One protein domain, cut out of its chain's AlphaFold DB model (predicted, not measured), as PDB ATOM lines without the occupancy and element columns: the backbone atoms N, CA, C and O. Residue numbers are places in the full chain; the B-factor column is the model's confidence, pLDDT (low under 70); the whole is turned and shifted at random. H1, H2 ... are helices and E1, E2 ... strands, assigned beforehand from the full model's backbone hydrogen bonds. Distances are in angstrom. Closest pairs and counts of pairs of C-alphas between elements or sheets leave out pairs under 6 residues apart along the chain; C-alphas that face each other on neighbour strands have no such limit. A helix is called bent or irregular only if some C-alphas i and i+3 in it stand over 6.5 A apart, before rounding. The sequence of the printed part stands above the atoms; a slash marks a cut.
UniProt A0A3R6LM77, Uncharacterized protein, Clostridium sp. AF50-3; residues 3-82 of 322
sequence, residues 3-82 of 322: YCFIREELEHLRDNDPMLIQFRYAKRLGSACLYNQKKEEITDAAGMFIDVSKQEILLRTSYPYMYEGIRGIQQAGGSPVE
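Overview. This is residues 3 to 82 of the 322 residues of an uncharacterized protein of Clostridium sp. AF50-3 (UniProt A0A3R6LM77). A strongly twisted four-stranded sheet makes the middle of three layers, helices being on both faces: H3 covers one face, and H2 packs on the other, where the small H1 sits beside the strands. Residues 13 to 18, of which 18 belongs to H2, stick out, while residues 79 to 80, near the end of the printed part, pair in parallel with residues 56 to 57 of edge strand E4. The 80 printed residues include three named helices and four named strands, in the order E1 H1 H2 E2 E3 E4 H3; the sheet's order is E3 E2 E1 E4, mixed, and the class is mixed, helices and strands. The whole is compact and rounded, with a radius of gyration of the C-alphas of 11.4 A and spans of 32 by 26 by 22 A.

Arrangement. E1, residues 3 to 6, and E2, residues 32 to 36, are inner strands and parallel neighbours at 29 degrees; N 33 and O 3 are within hydrogen-bond range at 2.9 A. H1, residues 7 to 10, and H2, residues 18 to 29, lie between E1 and E2 in the chain, a strand-helix-strand unit, two parallel strands joined through helices, with a right-handed crossover. H1 is over none of the strands, its height over the sheet, 4.1 A, only just above the sheet's level; its C-alpha 7 is 5.4 A from C-alpha 36 of E2, their closest pair. H2, on the same face at a height over the sheet of 8.0 A, is over E1, slantwise at 48 degrees on the local plane; the closest C-alphas of the two are those of Tyr 3 and Ala 26, 6.4 A apart. H1 and H2 are close but not clearly touching, the closest C-alphas, of Leu 10 and Leu 20, being 6.6 A apart. E3, residues 41 to 44, forms an antiparallel hairpin with E2, at 151 degrees, with N 34 and O 43 at 2.8 A. E4, residues 56 to 60, is parallel to E1 at 43 degrees, with N 60 and O 4 at 2.8 A. H3, residues 63 to 75, is on the opposite face at a height over the sheet of 8.3 A, over E1 and only just across it at 63 degrees on the local plane; the closest C-alphas of H3 and E1 are those of Ile 6 and Gly 69, 7.0 A apart. H2 and H3 are apart. In H2 every O i to N i+4 pair is within hydrogen-bond range, in H3 7 of 9, and H1 is too short for such a pair.

Along the chain. E1 begins at C-alpha 3 (207.386, 311.392, 348.945). H2 measures 16.7 A, and E2 and E4 13.2 A each. H3 measures 19.5 A, ends at C-alpha 75 (217.990, 312.211, 336.406), and is irregular, C-alphas 64 and 67 being 7.6 A apart.

Size, cuts and confidence. The farthest C-alphas, of Asn 16 and Lys 54, are 32.4 A apart. The printed part has no cut; the link E3 to E4, 11 residues, is long. Its mean pLDDT is 94.8, and no printed residue is under 70.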
ATOM      1  N   TYR A   3     206.370 311.440 347.897       97.25
ATOM      2  CA  TYR A   3     207.386 311.392 348.945       97.25
ATOM      3  C   TYR A   3     208.385 310.298 348.580       97.25
ATOM      4  O   TYR A   3     208.025 309.120 348.532       97.25
ATOM      5  N   CYS A   4     209.620 310.689 348.278       97.88
ATOM      6  CA  CYS A   4     210.677 309.765 347.880       97.88
ATOM      7  C   CYS A   4     211.595 309.469 349.058       97.88
ATOM      8  O   CYS A   4     211.968 310.383 349.789       97.88
ATOM      9  N   PHE A   5     211.973 308.208 349.226       97.94
ATOM     10  CA  PHE A   5     212.901 307.756 350.260       97.94
ATOM     11  C   PHE A   5     214.039 306.963 349.620       97.94
ATOM     12  O   PHE A   5     213.853 306.348 348.569       97.94
ATOM     13  N   ILE A   6     215.207 306.948 350.258       97.44
ATOM     14  CA  ILE A   6     216.337 306.130 349.807       97.44
ATOM     15  C   ILE A   6     216.109 304.692 350.259       97.44
ATOM     16  O   ILE A   6     216.007 304.420 351.457       97.44
ATOM     17  N   ARG A   7     216.016 303.760 349.308       95.94
ATOM     18  CA  ARG A   7     215.718 302.354 349.605       95.94
ATOM     19  C   ARG A   7     216.754 301.750 350.549       95.94
ATOM     20  O   ARG A   7     216.386 301.165 351.564       95.94
ATOM     21  N   GLU A   8     218.026 301.901 350.207       94.56
ATOM     22  CA  GLU A   8     219.159 301.356 350.952       94.56
ATOM     23  C   GLU A   8     219.220 301.901 352.383       94.56
ATOM     24  O   GLU A   8     219.596 301.188 353.308       94.56
ATOM     25  N   GLU A   9     218.802 303.149 352.589       95.19
ATOM     26  CA  GLU A   9     218.729 303.738 353.920       95.19
ATOM     27  C   GLU A   9     217.621 303.095 354.760       95.19
ATOM     28  O   GLU A   9     217.866 302.704 355.903       95.19
ATOM     29  N   LEU A  10     216.417 302.943 354.194       94.44
ATOM     30  CA  LEU A  10     215.271 302.372 354.907       94.44
ATOM     31  C   LEU A  10     215.530 300.941 355.400       94.44
ATOM     32  O   LEU A  10     215.020 300.570 356.456       94.44
ATOM     33  N   GLU A  11     216.329 300.154 354.673       92.12
ATOM     34  CA  GLU A  11     216.696 298.771 355.030       92.12
ATOM     35  C   GLU A  11     217.481 298.674 356.356       92.12
ATOM     36  O   GLU A  11     217.540 297.604 356.966       92.12
ATOM     37  N   HIS A  12     218.051 299.785 356.837       92.06
ATOM     38  CA  HIS A  12     218.860 299.844 358.059       92.06
ATOM     39  C   HIS A  12     218.184 300.575 359.227       92.06
ATOM     40  O   HIS A  12     218.753 300.652 360.320       92.06
ATOM     41  N   LEU A  13     216.978 301.114 359.026       92.75
ATOM     42  CA  LEU A  13     216.265 301.853 360.062       92.75
ATOM     43  C   LEU A  13     215.526 300.923 361.027       92.75
ATOM     44  O   LEU A  13     215.015 299.866 360.666       92.75
ATOM     45  N   ARG A  14     215.434 301.358 362.285       91.12
ATOM     46  CA  ARG A  14     214.611 300.690 363.300       91.12
ATOM     47  C   ARG A  14     213.133 300.985 363.063       91.12
ATOM     48  O   ARG A  14     212.777 302.046 362.561       91.12
ATOM     49  N   ASP A  15     212.264 300.098 363.542       88.12
ATOM     50  CA  ASP A  15     210.810 300.205 363.362       88.12
ATOM     51  C   ASP A  15     210.168 301.491 363.888       88.12
ATOM     52  O   ASP A  15     209.093 301.872 363.422       88.12
ATOM     53  N   ASN A  16     210.793 302.134 364.872       87.44
ATOM     54  CA  ASN A  16     210.333 303.377 365.484       87.44
ATOM     55  C   ASN A  16     211.094 304.614 364.983       87.44
ATOM     56  O   ASN A  16     210.960 305.692 365.567       87.44
ATOM     57  N   ASP A  17     211.918 304.466 363.943       91.12
ATOM     58  CA  ASP A  17     212.624 305.589 363.348       91.12
ATOM     59  C   ASP A  17     211.621 306.568 362.704       91.12
ATOM     60  O   ASP A  17     210.754 306.140 361.931       91.12
ATOM     61  N   PRO A  18     211.719 307.882 362.982       91.12
ATOM     62  CA  PRO A  18     210.836 308.887 362.397       91.12
ATOM     63  C   PRO A  18     210.722 308.825 360.873       91.12
ATOM     64  O   PRO A  18     209.653 309.119 360.337       91.12
ATOM     65  N   MET A  19     211.794 308.481 360.161       93.62
ATOM     66  CA  MET A  19     211.791 308.421 358.700       93.62
ATOM     67  C   MET A  19     211.035 307.193 358.190       93.62
ATOM     68  O   MET A  19     210.273 307.296 357.227       93.62
ATOM     69  N   LEU A  20     211.150 306.056 358.881       95.06
ATOM     70  CA  LEU A  20     210.383 304.857 358.550       95.06
ATOM     71  C   LEU A  20     208.886 305.039 358.853       95.06
ATOM     72  O   LEU A  20     208.041 304.606 358.067       95.06
ATOM     73  N   ILE A  21     208.545 305.749 359.935       95.62
ATOM     74  CA  ILE A  21     207.163 306.157 360.244       95.62
ATOM     75  C   ILE A  21     206.595 307.040 359.117       95.62
ATOM     76  O   ILE A  21     205.482 306.799 358.641       95.62
ATOM     77  N   GLN A  22     207.372 308.013 358.626       96.31
ATOM     78  CA  GLN A  22     206.986 308.839 357.473       96.31
ATOM     79  C   GLN A  22     206.783 307.994 356.206       96.31
ATOM     80  O   GLN A  22     205.790 308.187 355.505       96.31
ATOM     81  N   PHE A  23     207.668 307.032 355.921       97.12
ATOM     82  CA  PHE A  23     207.523 306.131 354.773       97.12
ATOM     83  C   PHE A  23     206.236 305.302 354.846       97.12
ATOM     84  O   PHE A  23     205.486 305.238 353.870       97.12
ATOM     85  N   ARG A  24     205.927 304.710 356.009       96.69
ATOM     86  CA  ARG A  24     204.679 303.955 356.226       96.69
ATOM     87  C   ARG A  24     203.449 304.824 355.971       96.69
ATOM     88  O   ARG A  24     202.516 304.384 355.298       96.69
ATOM     89  N   TYR A  25     203.473 306.068 356.448       97.31
ATOM     90  CA  TYR A  25     202.391 307.018 356.215       97.31
ATOM     91  C   TYR A  25     202.222 307.372 354.731       97.31
ATOM     92  O   TYR A  25     201.122 307.258 354.191       97.31
ATOM     93  N   ALA A  26     203.313 307.715 354.042       97.31
ATOM     94  CA  ALA A  26     203.305 307.995 352.606       97.31
ATOM     95  C   ALA A  26     202.827 306.789 351.779       97.31
ATOM     96  O   ALA A  26     202.072 306.937 350.818       97.31
ATOM     97  N   LYS A  27     203.210 305.568 352.178       97.19
ATOM     98  CA  LYS A  27     202.740 304.329 351.547       97.19
ATOM     99  C   LYS A  27     201.231 304.179 351.702       97.19
ATOM    100  O   LYS A  27     200.554 303.835 350.738       97.19
ATOM    101  N   ARG A  28     200.695 304.474 352.889       96.69
ATOM    102  CA  ARG A  28     199.252 304.420 353.162       96.69
ATOM    103  C   ARG A  28     198.462 305.482 352.386       96.69
ATOM    104  O   ARG A  28     197.335 305.203 351.994       96.69
ATOM    105  N   LEU A  29     199.062 306.643 352.113       95.88
ATOM    106  CA  LEU A  29     198.512 307.667 351.212       95.88
ATOM    107  C   LEU A  29     198.559 307.271 349.724       95.88
ATOM    108  O   LEU A  29     197.901 307.912 348.911       95.88
ATOM    109  N   GLY A  30     199.339 306.254 349.349       95.31
ATOM    110  CA  GLY A  30     199.597 305.929 347.942       95.31
ATOM    111  C   GLY A  30     200.528 306.928 347.246       95.31
ATOM    112  O   GLY A  30     200.522 307.017 346.023       95.31
ATOM    113  N   SER A  31     201.321 307.686 348.012       96.12
ATOM    114  CA  SER A  31     202.218 308.736 347.509       96.12
ATOM    115  C   SER A  31     203.702 308.463 347.784       96.12
ATOM    116  O   SER A  31     204.544 309.311 347.493       96.12
ATOM    117  N   ALA A  32     204.043 307.293 348.334       97.62
ATOM    118  CA  ALA A  32     205.429 306.876 348.538       97.62
ATOM    119  C   ALA A  32     206.077 306.347 347.253       97.62
ATOM    120  O   ALA A  32     205.507 305.510 346.552       97.62
ATOM    121  N   CYS A  33     207.322 306.751 347.032       98.00
ATOM    122  CA  CYS A  33     208.232 306.140 346.073       98.00
ATOM    123  C   CYS A  33     209.613 305.931 346.706       98.00
ATOM    124  O   CYS A  33     209.927 306.489 347.761       98.00
ATOM    125  N   LEU A  34     210.423 305.091 346.077       98.00
ATOM    126  CA  LEU A  34     211.749 304.708 346.539       98.00
ATOM    127  C   LEU A  34     212.759 305.005 345.441       98.00
ATOM    128  O   LEU A  34     212.580 304.549 344.316       98.00
ATOM    129  N   TYR A  35     213.821 305.730 345.773       97.62
ATOM    130  CA  TYR A  35     215.002 305.807 344.926       97.62
ATOM    131  C   TYR A  35     215.936 304.651 345.281       97.62
ATOM    132  O   TYR A  35     216.305 304.474 346.445       97.62
ATOM    133  N   ASN A  36     216.275 303.845 344.279       94.62
ATOM    134  CA  ASN A  36     217.223 302.746 344.382       94.62
ATOM    135  C   ASN A  36     218.581 303.232 343.880       94.62
ATOM    136  O   ASN A  36     218.773 303.369 342.672       94.62
ATOM    137  N   GLN A  37     219.517 303.468 344.797       91.31
ATOM    138  CA  GLN A  37     220.825 304.026 344.453       91.31
ATOM    139  C   GLN A  37     221.622 303.083 343.550       91.31
ATOM    140  O   GLN A  37     222.300 303.518 342.627       91.31
ATOM    141  N   LYS A  38     221.509 301.769 343.774       90.00
ATOM    142  CA  LYS A  38     222.272 300.764 343.015       90.00
ATOM    143  C   LYS A  38     221.845 300.656 341.556       90.00
ATOM    144  O   LYS A  38     222.647 300.247 340.720       90.00
ATOM    145  N   LYS A  39     220.573 300.924 341.269       91.31
ATOM    146  CA  LYS A  39     219.998 300.822 339.922       91.31
ATOM    147  C   LYS A  39     219.707 302.173 339.276       91.31
ATOM    148  O   LYS A  39     219.313 302.186 338.116       91.31
ATOM    149  N   GLU A  40     219.865 303.261 340.027       91.62
ATOM    150  CA  GLU A  40     219.551 304.627 339.600       91.62
ATOM    151  C   GLU A  40     218.111 304.752 339.057       91.62
ATOM    152  O   GLU A  40     217.843 305.440 338.075       91.62
ATOM    153  N   GLU A  41     217.159 304.066 339.702       94.38
ATOM    154  CA  GLU A  41     215.747 304.032 339.296       94.38
ATOM    155  C   GLU A  41     214.818 304.428 340.448       94.38
ATOM    156  O   GLU A  41     215.135 304.220 341.624       94.38
ATOM    157  N   ILE A  42     213.643 304.966 340.108       97.19
ATOM    158  CA  ILE A  42     212.574 305.228 341.074       97.19
ATOM    159  C   ILE A  42     211.472 304.185 340.910       97.19
ATOM    160  O   ILE A  42     210.950 303.961 339.815       97.19
ATOM    161  N   THR A  43     211.100 303.563 342.024       97.12
ATOM    162  CA  THR A  43     210.016 302.584 342.091       97.12
ATOM    163  C   THR A  43     208.908 303.046 343.026       97.12
ATOM    164  O   THR A  43     209.115 303.884 343.906       97.12
ATOM    165  N   ASP A  44     207.723 302.462 342.896       95.81
ATOM    166  CA  ASP A  44     206.705 302.535 343.936       95.81
ATOM    167  C   ASP A  44     207.119 301.738 345.193       95.81
ATOM    168  O   ASP A  44     208.189 301.121 345.272       95.81
ATOM    169  N   ALA A  45     206.241 301.730 346.199       92.81
ATOM    170  CA  ALA A  45     206.445 300.984 347.439       92.81
ATOM    171  C   ALA A  45     206.359 299.446 347.287       92.81
ATOM    172  O   ALA A  45     206.609 298.736 348.265       92.81
ATOM    173  N   ALA A  46     205.972 298.930 346.115       91.81
ATOM    174  CA  ALA A  46     205.981 297.507 345.767       91.81
ATOM    175  C   ALA A  46     207.237 297.107 344.964       91.81
ATOM    176  O   ALA A  46     207.460 295.919 344.734       91.81
ATOM    177  N   GLY A  47     208.076 298.075 344.581       91.50
ATOM    178  CA  GLY A  47     209.290 297.851 343.797       91.50
ATOM    179  C   GLY A  47     209.065 297.860 342.284       91.50
ATOM    180  O   GLY A  47     209.958 297.446 341.546       91.50
ATOM    181  N   MET A  48     207.905 298.319 341.814       94.50
ATOM    182  CA  MET A  48     207.622 298.490 340.390       94.50
ATOM    183  C   MET A  48     208.121 299.851 339.918       94.50
ATOM    184  O   MET A  48     207.900 300.855 340.591       94.50
ATOM    185  N   PHE A  49     208.775 299.899 338.755       94.81
ATOM    186  CA  PHE A  49     209.187 301.158 338.134       94.81
ATOM    187  C   PHE A  49     207.990 302.098 337.961       94.81
ATOM    188  O   PHE A  49     206.921 301.672 337.512       94.81
ATOM    189  N   ILE A  50     208.193 303.377 338.274       94.31
ATOM    190  CA  ILE A  50     207.202 304.422 338.035       94.31
ATOM    191  C   ILE A  50     207.814 305.565 337.233       94.31
ATOM    192  O   ILE A  50     208.940 305.990 337.480       94.31
ATOM    193  N   ASP A  51     207.042 306.090 336.285       93.44
ATOM    194  CA  ASP A  51     207.401 307.324 335.600       93.44
ATOM    195  C   ASP A  51     207.094 308.515 336.512       93.44
ATOM    196  O   ASP A  51     205.938 308.795 336.839       93.44
ATOM    197  N   VAL A  52     208.147 309.210 336.932       95.06
ATOM    198  CA  VAL A  52     208.047 310.407 337.769       95.06
ATOM    199  C   VAL A  52     208.253 311.700 336.987       95.06
ATOM    200  O   VAL A  52     208.379 312.770 337.587       95.06
ATOM    201  N   SER A  53     208.269 311.630 335.655       93.25
ATOM    202  CA  SER A  53     208.450 312.792 334.793       93.25
ATOM    203  C   SER A  53     207.479 313.909 335.173       93.25
ATOM    204  O   SER A  53     206.259 313.731 335.161       93.25
ATOM    205  N   LYS A  54     208.025 315.091 335.491       85.19
ATOM    206  CA  LYS A  54     207.268 316.297 335.891       85.19
ATOM    207  C   LYS A  54     206.470 316.170 337.198       85.19
ATOM    208  O   LYS A  54     205.678 317.062 337.503       85.19
ATOM    209  N   GLN A  55     206.658 315.104 337.975       94.50
ATOM    210  CA  GLN A  55     206.088 315.010 339.317       94.50
ATOM    211  C   GLN A  55     206.916 315.849 340.287       94.50
ATOM    212  O   GLN A  55     208.145 315.810 340.261       94.50
ATOM    213  N   GLU A  56     206.239 316.590 341.159       95.69
ATOM    214  CA  GLU A  56     206.876 317.230 342.309       95.69
ATOM    215  C   GLU A  56     207.150 316.171 343.386       95.69
ATOM    216  O   GLU A  56     206.238 315.425 343.771       95.69
ATOM    217  N   ILE A  57     208.395 316.100 343.862       97.31
ATOM    218  CA  ILE A  57     208.870 315.045 344.763       97.31
ATOM    219  C   ILE A  57     209.576 315.650 345.975       97.31
ATOM    220  O   ILE A  57     210.592 316.329 345.840       97.31
ATOM    221  N   LEU A  58     209.081 315.357 347.176       97.25
ATOM    222  CA  LEU A  58     209.791 315.655 348.415       97.25
ATOM    223  C   LEU A  58     210.679 314.465 348.788       97.25
ATOM    224  O   LEU A  58     210.172 313.403 349.156       97.25
ATOM    225  N   LEU A  59     211.997 314.643 348.708       97.62
ATOM    226  CA  LEU A  59     212.959 313.648 349.175       97.62
ATOM    227  C   LEU A  59     212.999 313.626 350.707       97.62
ATOM    228  O   LEU A  59     213.004 314.672 351.350       97.62
ATOM    229  N   ARG A  60     213.050 312.430 351.290       96.81
ATOM    230  CA  ARG A  60     213.164 312.159 352.725       96.81
ATOM    231  C   ARG A  60     214.320 311.199 352.947       96.81
ATOM    232  O   ARG A  60     214.240 310.039 352.553       96.81
ATOM    233  N   THR A  61     215.400 311.695 353.538       95.69
ATOM    234  CA  THR A  61     216.634 310.914 353.694       95.69
ATOM    235  C   THR A  61     217.578 311.542 354.706       95.69
ATOM    236  O   THR A  61     217.442 312.725 354.976       95.69
ATOM    237  N   SER A  62     218.548 310.830 355.274       92.38
ATOM    238  CA  SER A  62     219.577 311.473 356.099       92.38
ATOM    239  C   SER A  62     220.571 312.293 355.267       92.38
ATOM    240  O   SER A  62     220.709 312.158 354.051       92.38
ATOM    241  N   TYR A  63     221.294 313.180 355.956       90.19
ATOM    242  CA  TYR A  63     222.233 314.117 355.335       90.19
ATOM    243  C   TYR A  63     223.249 313.468 354.364       90.19
ATOM    244  O   TYR A  63     223.442 314.034 353.287       90.19
ATOM    245  N   PRO A  64     223.863 312.297 354.659       91.00
ATOM    246  CA  PRO A  64     224.818 311.648 353.751       91.00
ATOM    247  C   PRO A  64     224.273 311.325 352.354       91.00
ATOM    248  O   PRO A  64     225.030 311.377 351.389       91.00
ATOM    249  N   TYR A  65     222.977 311.033 352.230       94.25
ATOM    250  CA  TYR A  65     222.359 310.622 350.966       94.25
ATOM    251  C   TYR A  65     221.605 311.762 350.260       94.25
ATOM    252  O   TYR A  65     221.199 311.617 349.109       94.25
ATOM    253  N   MET A  66     221.434 312.913 350.920       95.06
ATOM    254  CA  MET A  66     220.625 314.043 350.442       95.06
ATOM    255  C   MET A  66     220.984 314.492 349.021       95.06
ATOM    256  O   MET A  66     220.115 314.567 348.155       95.06
ATOM    257  N   TYR A  67     222.260 314.790 348.767       95.56
ATOM    258  CA  TYR A  67     222.699 315.307 347.467       95.56
ATOM    259  C   TYR A  67     222.566 314.266 346.351       95.56
ATOM    260  O   TYR A  67     222.193 314.600 345.229       95.56
ATOM    261  N   GLU A  68     222.859 313.001 346.650       95.75
ATOM    262  CA  GLU A  68     222.715 311.917 345.680       95.75
ATOM    263  C   GLU A  68     221.245 311.660 345.340       95.75
ATOM    264  O   GLU A  68     220.902 311.595 344.164       95.75
ATOM    265  N   GLY A  69     220.366 311.618 346.343       97.06
ATOM    266  CA  GLY A  69     218.931 311.446 346.129       97.06
ATOM    267  C   GLY A  69     218.305 312.584 345.319       97.06
ATOM    268  O   GLY A  69     217.485 312.323 344.439       97.06
ATOM    269  N   ILE A  70     218.712 313.841 345.553       97.62
ATOM    270  CA  ILE A  70     218.246 314.992 344.756       97.62
ATOM    271  C   ILE A  70     218.627 314.807 343.283       97.62
ATOM    272  O   ILE A  70     217.778 314.968 342.404       97.62
ATOM    273  N   ARG A  71     219.884 314.433 343.006       97.06
ATOM    274  CA  ARG A  71     220.349 314.187 341.634       97.06
ATOM    275  C   ARG A  71     219.638 313.000 340.992       97.06
ATOM    276  O   ARG A  71     219.222 313.122 339.844       97.06
ATOM    277  N   GLY A  72     219.436 311.910 341.732       96.00
ATOM    278  CA  GLY A  72     218.706 310.731 341.261       96.00
ATOM    279  C   GLY A  72     217.275 311.060 340.830       96.00
ATOM    280  O   GLY A  72     216.841 310.672 339.747       96.00
ATOM    281  N   ILE A  73     216.563 311.876 341.617       97.00
ATOM    282  CA  ILE A  73     215.230 312.382 341.250       97.00
ATOM    283  C   ILE A  73     215.270 313.181 339.942       97.00
ATOM    284  O   ILE A  73     214.428 312.972 339.067       97.00
ATOM    285  N   GLN A  74     216.236 314.090 339.797       95.88
ATOM    286  CA  GLN A  74     216.363 314.928 338.602       95.88
ATOM    287  C   GLN A  74     216.711 314.106 337.354       95.88
ATOM    288  O   GLN A  74     216.146 314.343 336.287       95.88
ATOM    289  N   GLN A  75     217.608 313.127 337.485       94.25
ATOM    290  CA  GLN A  75     217.990 312.211 336.406       94.25
ATOM    291  C   GLN A  75     216.805 311.362 335.929       94.25
ATOM    292  O   GLN A  75     216.655 311.147 334.729       94.25
ATOM    293  N   ALA A  76     215.919 310.965 336.846       93.69
ATOM    294  CA  ALA A  76     214.672 310.270 336.531       93.69
ATOM    295  C   ALA A  76     213.573 311.182 335.934       93.69
ATOM    296  O   ALA A  76     212.453 310.727 335.706       93.69
ATOM    297  N   GLY A  77     213.849 312.472 335.697       93.38
ATOM    298  CA  GLY A  77     212.889 313.439 335.145       93.38
ATOM    299  C   GLY A  77     211.914 314.039 336.168       93.38
ATOM    300  O   GLY A  77     211.009 314.798 335.794       93.38
ATOM    301  N   GLY A  78     212.086 313.722 337.454       95.69
ATOM    302  CA  GLY A  78     211.311 314.284 338.555       95.69
ATOM    303  C   GLY A  78     211.728 315.714 338.906       95.69
ATOM    304  O   GLY A  78     212.828 316.170 338.597       95.69
ATOM    305  N   SER A  79     210.832 316.443 339.569       96.44
ATOM    306  CA  SER A  79     211.071 317.805 340.059       96.44
ATOM    307  C   SER A  79     211.193 317.789 341.585       96.44
ATOM    308  O   SER A  79     210.168 317.712 342.266       96.44
ATOM    309  N   PRO A  80     212.411 317.818 342.155       96.88
ATOM    310  CA  PRO A  80     212.562 317.790 343.602       96.88
ATOM    311  C   PRO A  80     212.073 319.108 344.221       96.88
ATOM    312  O   PRO A  80     212.313 320.184 343.674       96.88
ATOM    313  N   VAL A  81     211.409 319.020 345.377       96.50
ATOM    314  CA  VAL A  81     210.923 320.185 346.148       96.50
ATOM    315  C   VAL A  81     212.072 321.088 346.611       96.50
ATOM    316  O   VAL A  81     211.895 322.300 346.713       96.50
ATOM    317  N   GLU A  82     213.234 320.494 346.885       96.12
ATOM    318  CA  GLU A  82     214.486 321.187 347.189       96.12
ATOM    319  C   GLU A  82     215.564 320.698 346.220       96.12
ATOM    320  O   GLU A  82     215.782 319.495 346.070       96.12
TER     321      GLU A  82